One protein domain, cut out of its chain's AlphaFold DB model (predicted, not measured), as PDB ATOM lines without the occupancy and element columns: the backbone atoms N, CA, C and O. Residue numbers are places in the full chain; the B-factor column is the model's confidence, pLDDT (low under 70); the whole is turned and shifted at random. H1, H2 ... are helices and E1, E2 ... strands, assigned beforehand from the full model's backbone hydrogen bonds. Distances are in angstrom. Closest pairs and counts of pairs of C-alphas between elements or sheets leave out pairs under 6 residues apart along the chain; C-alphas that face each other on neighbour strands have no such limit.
ATOM      1  N   ALA A   4     206.563  97.848 170.975       95.81
ATOM      2  CA  ALA A   4     206.011  98.780 170.007       95.81
ATOM      3  C   ALA A   4     204.778  99.499 170.561       95.81
ATOM      4  O   ALA A   4     204.049  98.988 171.427       95.81
ATOM      5  N   LEU A   5     204.546 100.705 170.055       95.75
ATOM      6  CA  LEU A   5     203.360 101.487 170.357       95.75
ATOM      7  C   LEU A   5     202.226 101.049 169.417       95.75
ATOM      8  O   LEU A   5     202.391 100.984 168.202       95.75
ATOM      9  N   SER A   6     201.045 100.743 169.960       94.88
ATOM     10  CA  SER A   6     199.919 100.334 169.112       94.88
ATOM     11  C   SER A   6     199.421 101.491 168.239       94.88
ATOM     12  O   SER A   6     199.550 102.664 168.597       94.88
ATOM     13  N   HIS A   7     198.762 101.173 167.122       94.44
ATOM     14  CA  HIS A   7     198.222 102.194 166.217       94.44
ATOM     15  C   HIS A   7     197.254 103.167 166.919       94.44
ATOM     16  O   HIS A   7     197.296 104.375 166.687       94.44
ATOM     17  N   ASN A   8     196.411 102.654 167.824       95.25
ATOM     18  CA  ASN A   8     195.501 103.479 168.622       95.25
ATOM     19  C   ASN A   8     196.283 104.374 169.598       95.25
ATOM     20  O   ASN A   8     196.068 105.585 169.633       95.25
ATOM     21  N   ALA A   9     197.264 103.809 170.311       95.75
ATOM     22  CA  ALA A   9     198.104 104.588 171.214       95.75
ATOM     23  C   ALA A   9     198.870 105.697 170.470       95.75
ATOM     24  O   ALA A   9     199.043 106.785 171.021       95.75
ATOM     25  N   PHE A  10     199.268 105.467 169.213       97.06
ATOM     26  CA  PHE A  10     199.911 106.484 168.382       97.06
ATOM     27  C   PHE A  10     198.937 107.593 167.968       97.06
ATOM     28  O   PHE A  10     199.299 108.770 167.962       97.06
ATOM     29  N   ALA A  11     197.684 107.251 167.659       96.69
ATOM     30  CA  ALA A  11     196.654 108.249 167.388       96.69
ATOM     31  C   ALA A  11     196.408 109.155 168.608       96.69
ATOM     32  O   ALA A  11     196.331 110.375 168.446       96.69
ATOM     33  N   CYS A  12     196.364 108.577 169.815       96.38
ATOM     34  CA  CYS A  12     196.300 109.339 171.064       96.38
ATOM     35  C   CYS A  12     197.540 110.216 171.261       96.38
ATOM     36  O   CYS A  12     197.387 111.411 171.496       96.38
ATOM     37  N   LEU A  13     198.742 109.655 171.088       96.94
ATOM     38  CA  LEU A  13     200.003 110.394 171.198       96.94
ATOM     39  C   LEU A  13     200.003 111.631 170.292       96.94
ATOM     40  O   LEU A  13     200.307 112.730 170.739       96.94
ATOM     41  N   LYS A  14     199.596 111.471 169.029       96.94
ATOM     42  CA  LYS A  14     199.507 112.572 168.061       96.94
ATOM     43  C   LYS A  14     198.541 113.677 168.501       96.94
ATOM     44  O   LYS A  14     198.776 114.841 168.209       96.94
ATOM     45  N   ALA A  15     197.430 113.336 169.148       95.50
ATOM     46  CA  ALA A  15     196.527 114.351 169.691       95.50
ATOM     47  C   ALA A  15     197.146 115.043 170.918       95.50
ATOM     48  O   ALA A  15     197.027 116.254 171.079       95.50
ATOM     49  N   GLN A  16     197.846 114.273 171.750       95.19
ATOM     50  CA  GLN A  16     198.476 114.729 172.987       95.19
ATOM     51  C   GLN A  16     199.673 115.654 172.755       95.19
ATOM     52  O   GLN A  16     199.928 116.505 173.596       95.19
ATOM     53  N   THR A  17     200.354 115.588 171.604       94.50
ATOM     54  CA  THR A  17     201.405 116.567 171.255       94.50
ATOM     55  C   THR A  17     200.889 117.999 171.095       94.50
ATOM     56  O   THR A  17     201.694 118.917 170.999       94.50
ATOM     57  N   ASN A  18     199.568 118.196 171.051       93.56
ATOM     58  CA  ASN A  18     198.931 119.513 170.979       93.56
ATOM     59  C   ASN A  18     198.277 119.920 172.311       93.56
ATOM     60  O   ASN A  18     197.537 120.899 172.362       93.56
ATOM     61  N   LEU A  19     198.512 119.156 173.381       96.19
ATOM     62  CA  LEU A  19     197.988 119.413 174.716       96.19
ATOM     63  C   LEU A  19     199.152 119.497 175.696       96.19
ATOM     64  O   LEU A  19     200.070 118.687 175.625       96.19
ATOM     65  N   SER A  20     199.089 120.425 176.645       97.44
ATOM     66  CA  SER A  20     199.978 120.396 177.808       97.44
ATOM     67  C   SER A  20     199.373 119.493 178.877       97.44
ATOM     68  O   SER A  20     198.193 119.625 179.209       97.44
ATOM     69  N   GLY A  21     200.155 118.561 179.413       97.62
ATOM     70  CA  GLY A  21     199.662 117.631 180.423       97.62
ATOM     71  C   GLY A  21     200.544 116.408 180.609       97.62
ATOM     72  O   GLY A  21     201.645 116.324 180.078       97.62
ATOM     73  N   GLN A  22     200.041 115.450 181.387       98.06
ATOM     74  CA  GLN A  22     200.714 114.184 181.645       98.06
ATOM     75  C   GLN A  22     199.869 113.018 181.124       98.06
ATOM     76  O   GLN A  22     198.708 112.851 181.497       98.06
ATOM     77  N   PHE A  23     200.476 112.178 180.295       97.56
ATOM     78  CA  PHE A  23     199.851 111.052 179.618       97.56
ATOM     79  C   PHE A  23     200.614 109.764 179.912       97.56
ATOM     80  O   PHE A  23     201.816 109.770 180.161       97.56
ATOM     81  N   THR A  24     199.913 108.634 179.908       97.62
ATOM     82  CA  THR A  24     200.533 107.316 180.088       97.62
ATOM     83  C   THR A  24     200.383 106.509 178.811       97.62
ATOM     84  O   THR A  24     199.276 106.374 178.292       97.62
ATOM     85  N   HIS A  25     201.489 105.933 178.343       97.56
ATOM     86  CA  HIS A  25     201.514 105.004 177.220       97.56
ATOM     87  C   HIS A  25     201.998 103.634 177.677       97.56
ATOM     88  O   HIS A  25     202.872 103.514 178.537       97.56
ATOM     89  N   ILE A  26     201.428 102.597 177.070       96.75
ATOM     90  CA  ILE A  26     201.857 101.215 177.243       96.75
ATOM     91  C   ILE A  26     202.379 100.725 175.899       96.75
ATOM     92  O   ILE A  26     201.619 100.669 174.929       96.75
ATOM     93  N   LEU A  27     203.660 100.373 175.856       96.31
ATOM     94  CA  LEU A  27     204.268  99.665 174.737       96.31
ATOM     95  C   LEU A  27     204.172  98.168 175.007       96.31
ATOM     96  O   LEU A  27     204.303  97.743 176.158       96.31
ATOM     97  N   ARG A  28     203.932  97.371 173.969       95.94
ATOM     98  CA  ARG A  28     203.756  95.917 174.092       95.94
ATOM     99  C   ARG A  28     204.772  95.188 173.232       95.94
ATOM    100  O   ARG A  28     205.015  95.607 172.106       95.94
ATOM    101  N   ASP A  29     205.343  94.118 173.766       94.06
ATOM    102  CA  ASP A  29     206.125  93.153 172.997       94.06
ATOM    103  C   ASP A  29     205.170  92.064 172.486       94.06
ATOM    104  O   ASP A  29     204.563  91.330 173.270       94.06
ATOM    105  N   GLU A  30     204.988  91.988 171.167       85.50
ATOM    106  CA  GLU A  30     204.048  91.045 170.549       85.50
ATOM    107  C   GLU A  30     204.471  89.578 170.714       85.50
ATOM    108  O   GLU A  30     203.615  88.695 170.693       85.50
ATOM    109  N   ALA A  31     205.763  89.299 170.916       88.44
ATOM    110  CA  ALA A  31     206.266  87.929 170.973       88.44
ATOM    111  C   ALA A  31     205.945  87.227 172.302       88.44
ATOM    112  O   ALA A  31     205.812  86.005 172.339       88.44
ATOM    113  N   ASN A  32     205.846  87.980 173.400       89.31
ATOM    114  CA  ASN A  32     205.675  87.418 174.745       89.31
ATOM    115  C   ASN A  32     204.599  88.122 175.594       89.31
ATOM    116  O   ASN A  32     204.357  87.709 176.727       89.31
ATOM    117  N   GLY A  33     203.954  89.170 175.074       87.88
ATOM    118  CA  GLY A  33     202.918  89.925 175.781       87.88
ATOM    119  C   GLY A  33     203.436  90.837 176.897       87.88
ATOM    120  O   GLY A  33     202.629  91.425 177.623       87.88
ATOM    121  N   ALA A  34     204.755  90.985 177.052       93.38
ATOM    122  CA  ALA A  34     205.335  91.904 178.022       93.38
ATOM    123  C   ALA A  34     204.942  93.353 177.700       93.38
ATOM    124  O   ALA A  34     204.712  93.726 176.548       93.38
ATOM    125  N   CYS A  35     204.868  94.187 178.736       94.88
ATOM    126  CA  CYS A  35     204.449  95.577 178.615       94.88
ATOM    127  C   CYS A  35     205.463  96.516 179.274       94.88
ATOM    128  O   CYS A  35     205.876  96.283 180.409       94.88
ATOM    129  N   ALA A  36     205.788  97.617 178.599       94.81
ATOM    130  CA  ALA A  36     206.573  98.717 179.148       94.81
ATOM    131  C   ALA A  36     205.678  99.948 179.340       94.81
ATOM    132  O   ALA A  36     204.966 100.367 178.424       94.81
ATOM    133  N   LYS A  37     205.701 100.529 180.543       96.75
ATOM    134  CA  LYS A  37     204.935 101.737 180.873       96.75
ATOM    135  C   LYS A  37     205.813 102.973 180.725       96.75
ATOM    136  O   LYS A  37     206.835 103.076 181.400       96.75
ATOM    137  N   ALA A  38     205.351 103.926 179.925       97.06
ATOM    138  CA  ALA A  38     205.930 105.255 179.810       97.06
ATOM    139  C   ALA A  38     204.960 106.316 180.330       97.06
ATOM    140  O   ALA A  38     203.751 106.243 180.095       97.06
ATOM    141  N   THR A  39     205.503 107.334 180.979       97.88
ATOM    142  CA  THR A  39     204.798 108.580 181.264       97.88
ATOM    143  C   THR A  39     205.377 109.675 180.383       97.88
ATOM    144  O   THR A  39     206.591 109.844 180.324       97.88
ATOM    145  N   LEU A  40     204.497 110.401 179.707       97.50
ATOM    146  CA  LEU A  40     204.814 111.522 178.842       97.50
ATOM    147  C   LEU A  40     204.276 112.792 179.489       97.50
ATOM    148  O   LEU A  40     203.075 112.878 179.719       97.50
ATOM    149  N   GLN A  41     205.130 113.756 179.793       98.25
ATOM    150  CA  GLN A  41     204.703 115.104 180.153       98.25
ATOM    151  C   GLN A  41     204.991 116.017 178.970       98.25
ATOM    152  O   GLN A  41     206.117 116.034 178.483       98.25
ATOM    153  N   THR A  42     203.983 116.734 178.499       97.62
ATOM    154  CA  THR A  42     204.079 117.653 177.368       97.62
ATOM    155  C   THR A  42     203.811 119.078 177.824       97.62
ATOM    156  O   THR A  42     202.904 119.331 178.621       97.62
ATOM    157  N   GLU A  43     204.575 120.013 177.277       97.88
ATOM    158  CA  GLU A  43     204.364 121.449 177.414       97.88
ATOM    159  C   GLU A  43     204.394 122.072 176.019       97.88
ATOM    160  O   GLU A  43     205.405 122.028 175.318       97.88
ATOM    161  N   VAL A  44     203.244 122.588 175.587       96.19
ATOM    162  CA  VAL A  44     203.061 123.178 174.259       96.19
ATOM    163  C   VAL A  44     203.212 124.693 174.342       96.19
ATOM    164  O   VAL A  44     202.487 125.362 175.080       96.19
ATOM    165  N   TYR A  45     204.117 125.217 173.526       94.88
ATOM    166  CA  TYR A  45     204.345 126.633 173.269       94.88
ATOM    167  C   TYR A  45     203.882 126.986 171.842       94.88
ATOM    168  O   TYR A  45     203.310 126.158 171.131       94.88
ATOM    169  N   LEU A  46     204.094 128.236 171.418       92.12
ATOM    170  CA  LEU A  46     203.632 128.745 170.117       92.12
ATOM    171  C   LEU A  46     204.199 127.958 168.922       92.12
ATOM    172  O   LEU A  46     203.453 127.594 168.014       92.12
ATOM    173  N   ASP A  47     205.497 127.681 168.930       94.00
ATOM    174  CA  ASP A  47     206.239 126.995 167.864       94.00
ATOM    175  C   ASP A  47     207.006 125.758 168.360       94.00
ATOM    176  O   ASP A  47     207.528 124.979 167.559       94.00
ATOM    177  N   GLN A  48     207.005 125.530 169.673       95.94
ATOM    178  CA  GLN A  48     207.779 124.498 170.349       95.94
ATOM    179  C   GLN A  48     206.893 123.584 171.204       95.94
ATOM    180  O   GLN A  48     205.882 123.993 171.765       95.94
ATOM    181  N   LEU A  49     207.296 122.327 171.306       97.00
ATOM    182  CA  LEU A  49     206.757 121.305 172.184       97.00
ATOM    183  C   LEU A  49     207.921 120.719 172.981       97.00
ATOM    184  O   LEU A  49     208.819 120.104 172.395       97.00
ATOM    185  N   ASP A  50     207.855 120.853 174.298       97.62
ATOM    186  CA  ASP A  50     208.753 120.154 175.208       97.62
ATOM    187  C   ASP A  50     208.088 118.885 175.724       97.62
ATOM    188  O   ASP A  50     206.908 118.866 176.084       97.62
ATOM    189  N   VAL A  51     208.847 117.791 175.725       97.44
ATOM    190  CA  VAL A  51     208.362 116.463 176.091       97.44
ATOM    191  C   VAL A  51     209.329 115.811 177.057       97.44
ATOM    192  O   VAL A  51     210.467 115.523 176.696       97.44
ATOM    193  N   VAL A  52     208.859 115.500 178.259       97.44
ATOM    194  CA  VAL A  52     209.590 114.685 179.231       97.44
ATOM    195  C   VAL A  52     209.028 113.267 179.208       97.44
ATOM    196  O   VAL A  52     207.862 113.032 179.527       97.44
ATOM    197  N   ILE A  53     209.869 112.307 178.845       96.62
ATOM    198  CA  ILE A  53     209.568 110.876 178.817       96.62
ATOM    199  C   ILE A  53     210.169 110.227 180.060       96.62
ATOM    200  O   ILE A  53     211.376 110.301 180.282       96.62
ATOM    201  N   ARG A  54     209.342 109.539 180.849       95.94
ATOM    202  CA  ARG A  54     209.774 108.743 182.005       95.94
ATOM    203  C   ARG A  54     209.424 107.277 181.790       95.94
ATOM    204  O   ARG A  54     208.254 106.952 181.581       95.94
ATOM    205  N   MET A  55     210.414 106.392 181.874       94.31
ATOM    206  CA  MET A  55     210.227 104.943 181.744       94.31
ATOM    207  C   MET A  55     211.150 104.214 182.723       94.31
ATOM    208  O   MET A  55     212.374 104.244 182.591       94.31
ATOM    209  N   GLY A  56     210.563 103.578 183.740       88.94
ATOM    210  CA  GLY A  56     211.331 103.020 184.855       88.94
ATOM    211  C   GLY A  56     212.133 104.108 185.576       88.94
ATOM    212  O   GLY A  56     211.561 105.101 186.019       88.94
ATOM    213  N   SER A  57     213.450 103.925 185.676       86.25
ATOM    214  CA  SER A  57     214.391 104.901 186.247       86.25
ATOM    215  C   SER A  57     214.904 105.936 185.241       86.25
ATOM    216  O   SER A  57     215.655 106.828 185.626       86.25
ATOM    217  N   THR A  58     214.537 105.821 183.962       88.62
ATOM    218  CA  THR A  58     215.042 106.711 182.910       88.62
ATOM    219  C   THR A  58     214.150 107.935 182.743       88.62
ATOM    220  O   THR A  58     212.919 107.848 182.830       88.62
ATOM    221  N   VAL A  59     214.781 109.082 182.491       92.56
ATOM    222  CA  VAL A  59     214.123 110.353 182.182       92.56
ATOM    223  C   VAL A  59     214.825 110.949 180.971       92.56
ATOM    224  O   VAL A  59     216.032 111.151 181.009       92.56
ATOM    225  N   ASN A  60     214.075 111.216 179.908       92.56
ATOM    226  CA  ASN A  60     214.585 111.808 178.675       92.56
ATOM    227  C   ASN A  60     213.743 113.028 178.325       92.56
ATOM    228  O   ASN A  60     212.526 113.003 178.506       92.56
ATOM    229  N   THR A  61     214.377 114.065 177.790       94.38
ATOM    230  CA  THR A  61     213.690 115.286 177.366       94.38
ATOM    231  C   THR A  61     213.897 115.495 175.876       94.38
ATOM    232  O   THR A  61     215.007 115.344 175.370       94.38
ATOM    233  N   LEU A  62     212.825 115.844 175.170       95.06
ATOM    234  CA  LEU A  62     212.843 116.208 173.760       95.06
ATOM    235  C   LEU A  62     212.234 117.595 173.596       95.06
ATOM    236  O   LEU A  62     211.131 117.837 174.072       95.06
ATOM    237  N   THR A  63     212.916 118.447 172.841       96.19
ATOM    238  CA  THR A  63     212.376 119.717 172.356       96.19
ATOM    239  C   THR A  63     212.144 119.594 170.856       96.19
ATOM    240  O   THR A  63     213.044 119.211 170.101       96.19
ATOM    241  N   LEU A  64     210.906 119.822 170.426       96.62
ATOM    242  CA  LEU A  64     210.431 119.540 169.071       96.62
ATOM    243  C   LEU A  64     209.546 120.682 168.555       96.62
ATOM    244  O   LEU A  64     208.977 121.410 169.357       96.62
ATOM    245  N   PRO A  65     209.348 120.821 167.234       96.19
ATOM    246  CA  PRO A  65     208.356 121.752 166.704       96.19
ATOM    247  C   PRO A  65     206.928 121.390 167.148       96.19
ATOM    248  O   PRO A  65     206.546 120.211 167.100       96.19
ATOM    249  N   ALA A  66     206.131 122.390 167.531       92.62
ATOM    250  CA  ALA A  66     204.716 122.215 167.868       92.62
ATOM    251  C   ALA A  66     203.863 121.859 166.634       92.62
ATOM    252  O   ALA A  66     204.252 122.103 165.491       92.62
ATOM    253  N   ASN A  67     202.672 121.289 166.861       87.00
ATOM    254  CA  ASN A  67     201.666 121.011 165.822       87.00
ATOM    255  C   ASN A  67     202.174 120.180 164.625       87.00
ATOM    256  O   ASN A  67     201.690 120.321 163.501       87.00
ATOM    257  N   SER A  68     203.143 119.287 164.854       91.31
ATOM    258  CA  SER A  68     203.793 118.523 163.790       91.31
ATOM    259  C   SER A  68     203.615 117.011 163.934       91.31
ATOM    260  O   SER A  68     203.968 116.397 164.944       91.31
ATOM    261  N   LEU A  69     203.168 116.372 162.847       94.44
ATOM    262  CA  LEU A  69     203.146 114.911 162.737       94.44
ATOM    263  C   LEU A  69     204.557 114.307 162.836       94.44
ATOM    264  O   LEU A  69     204.705 113.190 163.334       94.44
ATOM    265  N   SER A  70     205.591 115.020 162.371       95.31
ATOM    266  CA  SER A  70     206.971 114.535 162.489       95.31
ATOM    267  C   SER A  70     207.418 114.488 163.951       95.31
ATOM    268  O   SER A  70     208.061 113.515 164.342       95.31
ATOM    269  N   SER A  71     206.994 115.454 164.775       95.69
ATOM    270  CA  SER A  71     207.245 115.467 166.220       95.69
ATOM    271  C   SER A  71     206.584 114.270 166.904       95.69
ATOM    272  O   SER A  71     207.258 113.528 167.614       95.69
ATOM    273  N   ALA A  72     205.311 113.988 166.602       96.75
ATOM    274  CA  ALA A  72     204.615 112.812 167.136       96.75
ATOM    275  C   ALA A  72     205.306 111.488 166.755       96.75
ATOM    276  O   ALA A  72     205.490 110.614 167.602       96.75
ATOM    277  N   ARG A  73     205.744 111.342 165.495       97.31
ATOM    278  CA  ARG A  73     206.514 110.167 165.044       97.31
ATOM    279  C   ARG A  73     207.854 110.052 165.767       97.31
ATOM    280  O   ARG A  73     208.220 108.956 166.176       97.31
ATOM    281  N   LYS A  74     208.564 111.168 165.954       96.75
ATOM    282  CA  LYS A  74     209.851 111.190 166.657       96.75
ATOM    283  C   LYS A  74     209.698 110.773 168.120       96.75
ATOM    284  O   LYS A  74     210.501 109.979 168.591       96.75
ATOM    285  N   ILE A  75     208.644 111.226 168.802       96.75
ATOM    286  CA  ILE A  75     208.334 110.794 170.175       96.75
ATOM    287  C   ILE A  75     208.028 109.291 170.216       96.75
ATOM    288  O   ILE A  75     208.555 108.597 171.079       96.75
ATOM    289  N   ALA A  76     207.228 108.771 169.278       97.19
ATOM    290  CA  ALA A  76     206.903 107.342 169.217       97.19
ATOM    291  C   ALA A  76     208.156 106.471 169.033       97.19
ATOM    292  O   ALA A  76     208.386 105.560 169.825       97.19
ATOM    293  N   VAL A  77     209.003 106.812 168.056       96.06
ATOM    294  CA  VAL A  77     210.283 106.123 167.824       96.06
ATOM    295  C   VAL A  77     211.174 106.203 169.063       96.06
ATOM    296  O   VAL A  77     211.814 105.221 169.425       96.06
ATOM    297  N   HIS A  78     211.200 107.346 169.750       95.44
ATOM    298  CA  HIS A  78     212.003 107.510 170.961       95.44
ATOM    299  C   HIS A  78     211.485 106.652 172.126       95.44
ATOM    300  O   HIS A  78     212.278 106.032 172.829       95.44
ATOM    301  N   LEU A  79     210.163 106.552 172.306       95.62
ATOM    302  CA  LEU A  79     209.547 105.659 173.293       95.62
ATOM    303  C   LEU A  79     209.909 104.192 173.034       95.62
ATOM    304  O   LEU A  79     210.275 103.476 173.967       95.62
ATOM    305  N   GLU A  80     209.831 103.752 171.778       95.44
ATOM    306  CA  GLU A  80     210.201 102.393 171.370       95.44
ATOM    307  C   GLU A  80     211.698 102.140 171.562       95.44
ATOM    308  O   GLU A  80     212.085 101.106 172.103       95.44
ATOM    309  N   ALA A  81     212.550 103.096 171.199       93.88
ATOM    310  CA  ALA A  81     213.991 102.972 171.367       93.88
ATOM    311  C   ALA A  81     214.403 102.883 172.850       93.88
ATOM    312  O   ALA A  81     215.241 102.046 173.186       93.88
ATOM    313  N   ILE A  82     213.779 103.650 173.757       92.75
ATOM    314  CA  ILE A  82     214.008 103.507 175.209       92.75
ATOM    315  C   ILE A  82     213.551 102.121 175.681       92.75
ATOM    316  O   ILE A  82     214.318 101.411 176.330       92.75
ATOM    317  N   ALA A  83     212.329 101.705 175.330       93.19
ATOM    318  CA  ALA A  83     211.773 100.423 175.774       93.19
ATOM    319  C   ALA A  83     212.593  99.216 175.292       93.19
ATOM    320  O   ALA A  83     212.670  98.200 175.981       93.19
ATOM    321  N   ASN A  84     213.217  99.331 174.121       92.62
ATOM    322  CA  ASN A  84     214.066  98.294 173.545       92.62
ATOM    323  C   ASN A  84     215.554  98.442 173.913       92.62
ATOM    324  O   ASN A  84     216.372  97.679 173.402       92.62
ATOM    325  N   GLY A  85     215.914  99.389 174.789       90.06
ATOM    326  CA  GLY A  85     217.292  99.586 175.256       90.06
ATOM    327  C   GLY A  85     218.258 100.087 174.178       90.06
ATOM    328  O   GLY A  85     219.451  99.818 174.251       90.06
TER     329      GLY A  85
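This is residues 4 to 85 of the 103 residues of an uncharacterized protein of Pseudomonas plecoglossicida (UniProt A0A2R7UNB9). A twisted sheet of four long strands curls round one helix, H2, and leaves its other face bare. The second helix, H1, is on the same face, beside the strands on the E1 side, with its residue Lys 14 close to Ala 72 of H2. The printed part has 82 residues, with H1 E1 E2 E3 E4 H2 along the chain; the sheet's order is E1 - E2 - E3 - E4, all antiparallel, and the class is mixed, helices and strands. It is compact, with a radius of gyration of the C-alphas of 12.1 A, yet elongated, spanning 42 by 26 by 17 A.

E1 is residues 21 to 29, 26.4 A long; E2 is residues 35 to 44, 28.0 A; E3 is residues 48 to 55, 22.8 A; E4 is residues 58 to 65, 23.1 A. H1 is residues 7 to 16, 14.2 A, from C-alpha 7 at (198.222, 102.194, 166.217). H2 is residues 69 to 83, 21.3 A, to C-alpha 83 at (211.773, 100.423, 175.774).

The strands form a meander, each the antiparallel neighbour of the one before, in three hairpins: E1 and E2 (N 23 and O 40, 2.8 A), E2 and E3 (N 41 and O 52, 2.8 A), E3 and E4 (N 49 and O 64, 2.7 A), each within hydrogen-bond range. E1 and E4, the edge strands, are apart. With both helices on the same face, the domain has two layers, sheet and helices. H2 is on the sheet; its closest C-alphas to E4 are Ser 71 and Leu 64, 5.9 A. H1 is on the sheet at a height of 8.2 A, over none of the strands. H1 and H2 touch at a steep tilt of 60 degrees, opposite ways. In H1 and H2 every O i to N i+4 pair is within hydrogen-bond range.

The C-alphas farthest apart, Asn 32 and Leu 46, are 41.6 A apart. The printed part has no cut, its five links are tight, and no printed residue is under 70 in pLDDT.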